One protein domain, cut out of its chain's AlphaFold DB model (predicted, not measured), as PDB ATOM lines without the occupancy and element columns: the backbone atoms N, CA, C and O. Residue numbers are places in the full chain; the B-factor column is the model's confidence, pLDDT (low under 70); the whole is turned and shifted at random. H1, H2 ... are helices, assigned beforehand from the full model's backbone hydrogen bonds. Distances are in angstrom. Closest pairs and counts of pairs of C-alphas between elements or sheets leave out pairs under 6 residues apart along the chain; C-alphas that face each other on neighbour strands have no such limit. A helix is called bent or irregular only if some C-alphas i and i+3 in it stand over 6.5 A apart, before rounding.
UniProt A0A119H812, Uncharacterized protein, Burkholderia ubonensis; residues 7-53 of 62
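Overview. This is residues 7 to 53 of the 62 residues of an uncharacterized protein of Burkholderia ubonensis (UniProt A0A119H812). Two short helices, H2 and H3, form a helical hairpin at one end of a rod, and a small third helix, H1, sits alone at the other end, joined to the hairpin by the drawn-out stretch of residues 16 to 26. Residues 37 to 42, which include the first two residues of H3, stick out at the hairpin's end of the rod, while both printed ends lie between H1 and the hairpin along its length. The printed part has 47 residues with three named helices, in the order H1, H2, H3, and no named strand. The class is all helix, although the named helices hold 22 of the 47 residues, under half. The whole is loose, with a radius of gyration of the C-alphas of 12.9 A and spans of 39 by 18 by 12 A.

Arrangement. The longest helix is H3, residues 41 to 49, and it touches H2, residues 27 to 34. Their closest C-alphas, those of Asn 29 and Ile 47, are 6.6 A apart, and 4 pairs of C-alphas lie within 8 A. The two helices run opposite ways at a shallow tilt of 33 degrees, only just short of steep, and form a helical hairpin. Their centres are 11.0 A apart. H1, residues 11 to 15, touches no helix: it is apart from H2 and apart from H3. In H1 and H3 every O i to N i+4 pair is within hydrogen-bond range; in H2 it is 2 of 4, with 4 of 5 O i to N i+3 pairs within range.

Along the chain. H3 runs from Leu 41, with its C-alpha at (230.580, 228.979, 281.409), to Asp 49, with its C-alpha at (224.890, 218.025, 283.807), and measures 12.6 A from first to last C-alpha. H2 runs from Pro 27 to Arg 34 and measures 11.3 A. It is irregular: C-alphas 28 and 31 are 7.5 A apart, against about 5 A in a regular helix, and its line is a rough one. H1 runs from Pro 11, with its C-alpha at (212.774, 206.075, 280.963), to Ala 15, and measures 5.9 A.

Size, cuts and confidence. The two C-alphas farthest apart are those of Ala 16 and Ser 39, at 39.6 A. The first and last printed C-alphas, of Asp 7 and Arg 53, are 11.3 A apart. The link from H1 to H2 is long, with 11 residues, and the link from H2 to H3 is short, with 6. Residues 37 to 42, of which 41 and 42 belong to H3, stand free. The printed part has no cut. The mean pLDDT of the printed part of this model is 94.6, and no printed residue is under 70.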
ATOM      1  N   ASP A   7     216.278 218.317 278.498       94.81
ATOM      2  CA  ASP A   7     217.148 217.227 278.063       94.81
ATOM      3  C   ASP A   7     216.314 215.995 277.685       94.81
ATOM      4  O   ASP A   7     215.077 216.042 277.741       94.81
ATOM      5  N   ASP A   8     216.985 214.903 277.331       94.88
ATOM      6  CA  ASP A   8     216.361 213.600 277.147       94.88
ATOM      7  C   ASP A   8     215.635 213.150 278.433       94.88
ATOM      8  O   ASP A   8     216.102 213.378 279.560       94.88
ATOM      9  N   PRO A   9     214.444 212.546 278.295       94.31
ATOM     10  CA  PRO A   9     213.629 212.145 279.425       94.31
ATOM     11  C   PRO A   9     214.217 210.921 280.138       94.31
ATOM     12  O   PRO A   9     214.831 210.058 279.512       94.31
ATOM     13  N   PRO A  10     213.991 210.779 281.455       92.81
ATOM     14  CA  PRO A  10     214.216 209.497 282.104       92.81
ATOM     15  C   PRO A  10     213.217 208.442 281.564       92.81
ATOM     16  O   PRO A  10     212.133 208.818 281.103       92.81
ATOM     17  N   PRO A  11     213.536 207.133 281.636       92.75
ATOM     18  CA  PRO A  11     212.774 206.075 280.963       92.75
ATOM     19  C   PRO A  11     211.281 206.045 281.300       92.75
ATOM     20  O   PRO A  11     210.455 205.733 280.452       92.75
ATOM     21  N   GLU A  12     210.903 206.383 282.532       93.12
ATOM     22  CA  GLU A  12     209.503 206.434 282.949       93.12
ATOM     23  C   GLU A  12     208.737 207.586 282.288       93.12
ATOM     24  O   GLU A  12     207.555 207.458 281.976       93.12
ATOM     25  N   ILE A  13     209.397 208.714 282.033       92.81
ATOM     26  CA  ILE A  13     208.817 209.860 281.332       92.81
ATOM     27  C   ILE A  13     208.747 209.570 279.830       92.81
ATOM     28  O   ILE A  13     207.724 209.870 279.213       92.81
ATOM     29  N   GLU A  14     209.778 208.926 279.278       95.12
ATOM     30  CA  GLU A  14     209.816 208.443 277.894       95.12
ATOM     31  C   GLU A  14     208.687 207.441 277.615       95.12
ATOM     32  O   GLU A  14     207.932 207.601 276.658       95.12
ATOM     33  N   ALA A  15     208.492 206.460 278.503       92.94
ATOM     34  CA  ALA A  15     207.453 205.435 278.387       92.94
ATOM     35  C   ALA A  15     206.024 206.009 278.365       92.94
ATOM     36  O   ALA A  15     205.106 205.364 277.860       92.94
ATOM     37  N   ALA A  16     205.828 207.228 278.870       91.50
ATOM     38  CA  ALA A  16     204.566 207.958 278.757       91.50
ATOM     39  C   ALA A  16     204.447 208.820 277.489       91.50
ATOM     40  O   ALA A  16     203.552 209.660 277.398       91.50
ATOM     41  N   GLY A  17     205.339 208.627 276.515       93.31
ATOM     42  CA  GLY A  17     205.301 209.264 275.202       93.31
ATOM     43  C   GLY A  17     205.876 210.678 275.162       93.31
ATOM     44  O   GLY A  17     205.516 211.451 274.274       93.31
ATOM     45  N   ARG A  18     206.725 211.057 276.126       94.06
ATOM     46  CA  ARG A  18     207.396 212.368 276.132       94.06
ATOM     47  C   ARG A  18     208.790 212.245 275.539       94.06
ATOM     48  O   ARG A  18     209.524 211.342 275.902       94.06
ATOM     49  N   ASP A  19     209.146 213.206 274.694       96.06
ATOM     50  CA  ASP A  19     210.436 213.264 273.990       96.06
ATOM     51  C   ASP A  19     211.493 214.096 274.738       96.06
ATOM     52  O   ASP A  19     212.686 213.961 274.505       96.06
ATOM     53  N   ARG A  20     211.066 214.970 275.661       95.19
ATOM     54  CA  ARG A  20     211.943 215.871 276.425       95.19
ATOM     55  C   ARG A  20     211.476 216.003 277.868       95.19
ATOM     56  O   ARG A  20     210.272 215.986 278.139       95.19
ATOM     57  N   CYS A  21     212.416 216.215 278.782       94.25
ATOM     58  CA  CYS A  21     212.147 216.514 280.186       94.25
ATOM     59  C   CYS A  21     212.862 217.797 280.625       94.25
ATOM     60  O   CYS A  21     213.959 218.108 280.169       94.25
ATOM     61  N   ILE A  22     212.226 218.566 281.510       94.62
ATOM     62  CA  ILE A  22     212.813 219.783 282.081       94.62
ATOM     63  C   ILE A  22     213.982 219.403 282.990       94.62
ATOM     64  O   ILE A  22     213.876 218.464 283.779       94.62
ATOM     65  N   ILE A  23     215.071 220.167 282.905       94.94
ATOM     66  CA  ILE A  23     216.207 220.029 283.812       94.94
ATOM     67  C   ILE A  23     215.896 220.727 285.136       94.94
ATOM     68  O   ILE A  23     215.560 221.913 285.169       94.94
ATOM     69  N   LEU A  24     216.045 219.990 286.235       94.38
ATOM     70  CA  LEU A  24     215.928 220.529 287.582       94.38
ATOM     71  C   LEU A  24     217.307 220.892 288.128       94.38
ATOM     72  O   LEU A  24     218.210 220.055 288.178       94.38
ATOM     73  N   ILE A  25     217.450 222.134 288.586       95.75
ATOM     74  CA  ILE A  25     218.649 222.580 289.295       95.75
ATOM     75  C   ILE A  25     218.584 222.067 290.731       95.75
ATOM     76  O   ILE A  25     217.631 222.356 291.458       95.75
ATOM     77  N   LYS A  26     219.613 221.325 291.153       95.56
ATOM     78  CA  LYS A  26     219.725 220.860 292.538       95.56
ATOM     79  C   LYS A  26     219.752 222.046 293.507       95.56
ATOM     80  O   LYS A  26     220.415 223.044 293.215       95.56
ATOM     81  N   PRO A  27     219.144 221.929 294.703       95.25
ATOM     82  CA  PRO A  27     219.146 223.005 295.693       95.25
ATOM     83  C   PRO A  27     220.545 223.550 296.025       95.25
ATOM     84  O   PRO A  27     220.711 224.758 296.173       95.25
ATOM     85  N   GLY A  28     221.560 222.677 296.068       96.12
ATOM     86  CA  GLY A  28     222.954 223.057 296.328       96.12
ATOM     87  C   GLY A  28     223.599 223.935 295.248       96.12
ATOM     88  O   GLY A  28     224.569 224.626 295.537       96.12
ATOM     89  N   ASN A  29     223.036 223.965 294.037       96.69
ATOM     90  CA  ASN A  29     223.566 224.720 292.900       96.69
ATOM     91  C   ASN A  29     222.816 226.045 292.658       96.69
ATOM     92  O   ASN A  29     223.194 226.797 291.762       96.69
ATOM     93  N   ILE A  30     221.772 226.364 293.440       95.69
ATOM     94  CA  ILE A  30     220.903 227.533 293.198       95.69
ATOM     95  C   ILE A  30     221.670 228.858 293.266       95.69
ATOM     96  O   ILE A  30     221.442 229.718 292.420       95.69
ATOM     97  N   GLU A  31     222.561 229.045 294.243       96.44
ATOM     98  CA  GLU A  31     223.341 230.290 294.381       96.44
ATOM     99  C   GLU A  31     224.240 230.521 293.160       96.44
ATOM    100  O   GLU A  31     224.208 231.587 292.545       96.44
ATOM    101  N   THR A  32     224.971 229.484 292.752       96.12
ATOM    102  CA  THR A  32     225.863 229.524 291.589       96.12
ATOM    103  C   THR A  32     225.087 229.719 290.282       96.12
ATOM    104  O   THR A  32     225.511 230.494 289.430       96.12
ATOM    105  N   TRP A  33     223.923 229.075 290.137       95.12
ATOM    106  CA  TRP A  33     223.027 229.255 288.990       95.12
ATOM    107  C   TRP A  33     222.423 230.663 288.926       95.12
ATOM    108  O   TRP A  33     222.290 231.247 287.852       95.12
ATOM    109  N   ARG A  34     222.048 231.223 290.082       94.88
ATOM    110  CA  ARG A  34     221.441 232.554 290.191       94.88
ATOM    111  C   ARG A  34     222.430 233.668 289.853       94.88
ATOM    112  O   ARG A  34     222.012 234.674 289.283       94.88
ATOM    113  N   ASN A  35     223.705 233.497 290.204       96.00
ATOM    114  CA  ASN A  35     224.755 234.504 290.054       96.00
ATOM    115  C   ASN A  35     225.923 233.973 289.198       96.00
ATOM    116  O   ASN A  35     227.021 233.752 289.719       96.00
ATOM    117  N   PRO A  36     225.716 233.754 287.887       94.94
ATOM    118  CA  PRO A  36     226.735 233.170 287.026       94.94
ATOM    119  C   PRO A  36     227.901 234.135 286.779       94.94
ATOM    120  O   PRO A  36     227.717 235.347 286.647       94.94
ATOM    121  N   SER A  37     229.104 233.583 286.616       94.75
ATOM    122  CA  SER A  37     230.246 234.330 286.087       94.75
ATOM    123  C   SER A  37     230.344 234.141 284.576       94.75
ATOM    124  O   SER A  37     230.508 233.018 284.104       94.75
ATOM    125  N   ALA A  38     230.330 235.236 283.811       92.00
ATOM    126  CA  ALA A  38     230.482 235.188 282.353       92.00
ATOM    127  C   ALA A  38     231.828 234.586 281.897       92.00
ATOM    128  O   ALA A  38     231.937 234.102 280.775       92.00
ATOM    129  N   SER A  39     232.846 234.600 282.763       96.00
ATOM    130  CA  SER A  39     234.155 233.992 282.495       96.00
ATOM    131  C   SER A  39     234.224 232.494 282.799       96.00
ATOM    132  O   SER A  39     235.259 231.886 282.549       96.00
ATOM    133  N   ASN A  40     233.166 231.899 283.358       94.50
ATOM    134  CA  ASN A  40     233.152 230.500 283.778       94.50
ATOM    135  C   ASN A  40     231.861 229.805 283.328       94.50
ATOM    136  O   ASN A  40     231.004 229.438 284.135       94.50
ATOM    137  N   LEU A  41     231.722 229.660 282.011       95.06
ATOM    138  CA  LEU A  41     230.580 228.979 281.409       95.06
ATOM    139  C   LEU A  41     230.596 227.468 281.701       95.06
ATOM    140  O   LEU A  41     229.536 226.880 281.894       95.06
ATOM    141  N   ASP A  42     231.780 226.862 281.823       96.69
ATOM    142  CA  ASP A  42     231.947 225.451 282.192       96.69
ATOM    143  C   ASP A  42     231.271 225.106 283.523       96.69
ATOM    144  O   ASP A  42     230.629 224.065 283.635       96.69
ATOM    145  N   ALA A  43     231.322 226.001 284.516       96.19
ATOM    146  CA  ALA A  43     230.600 225.801 285.772       96.19
ATOM    147  C   ALA A  43     229.074 225.756 285.580       96.19
ATOM    148  O   ALA A  43     228.391 225.030 286.300       96.19
ATOM    149  N   MET A  44     228.528 226.504 284.615       96.25
ATOM    150  CA  MET A  44     227.093 226.460 284.315       96.25
ATOM    151  C   MET A  44     226.714 225.158 283.615       96.25
ATOM    152  O   MET A  44     225.699 224.562 283.970       96.25
ATOM    153  N   TYR A  45     227.535 224.685 282.674       95.88
ATOM    154  CA  TYR A  45     227.319 223.383 282.040       95.88
ATOM    155  C   TYR A  45     227.414 222.241 283.052       95.88
ATOM    156  O   TYR A  45     226.525 221.397 283.084       95.88
ATOM    157  N   ALA A  46     228.388 222.280 283.963       97.06
ATOM    158  CA  ALA A  46     228.505 221.293 285.032       97.06
ATOM    159  C   ALA A  46     227.260 221.243 285.939       97.06
ATOM    160  O   ALA A  46     226.854 220.163 286.354       97.06
ATOM    161  N   ILE A  47     226.620 222.386 286.224       96.69
ATOM    162  CA  ILE A  47     225.358 222.435 286.987       96.69
ATOM    163  C   ILE A  47     224.198 221.799 286.209       96.69
ATOM    164  O   ILE A  47     223.348 221.141 286.809       96.69
ATOM    165  N   VAL A  48     224.141 222.015 284.894       95.75
ATOM    166  CA  VAL A  48     223.119 221.432 284.011       95.75
ATOM    167  C   VAL A  48     223.308 219.916 283.876       95.75
ATOM    168  O   VAL A  48     222.326 219.174 283.876       95.75
ATOM    169  N   ASP A  49     224.554 219.450 283.820       95.19
ATOM    170  CA  ASP A  49     224.890 218.025 283.807       95.19
ATOM    171  C   ASP A  49     224.601 217.362 285.162       95.19
ATOM    172  O   ASP A  49     224.064 216.253 285.208       95.19
ATOM    173  N   ASP A  50     224.853 218.069 286.269       95.75
ATOM    174  CA  ASP A  50     224.514 217.670 287.644       95.75
ATOM    175  C   ASP A  50     223.030 217.915 287.993       95.75
ATOM    176  O   ASP A  50     222.665 218.311 289.107       95.75
ATOM    177  N   LYS A  51     222.142 217.682 287.027       92.81
ATOM    178  CA  LYS A  51     220.697 217.833 287.195       92.81
ATOM    179  C   LYS A  51     220.122 216.856 288.211       92.81
ATOM    180  O   LYS A  51     220.575 215.717 288.347       92.81
ATOM    181  N   ASP A  52     219.090 217.299 288.919       88.56
ATOM    182  CA  ASP A  52     218.326 216.397 289.773       88.56
ATOM    183  C   ASP A  52     217.512 215.417 288.914       88.56
ATOM    184  O   ASP A  52     216.941 215.803 287.891       88.56
ATOM    185  N   ARG A  53     217.461 214.145 289.324       86.31
ATOM    186  CA  ARG A  53     216.748 213.075 288.606       86.31
ATOM    187  C   ARG A  53     215.737 212.389 289.532       86.31
ATOM    188  O   ARG A  53     215.935 211.228 289.901       86.31
TER     189      ARG A  53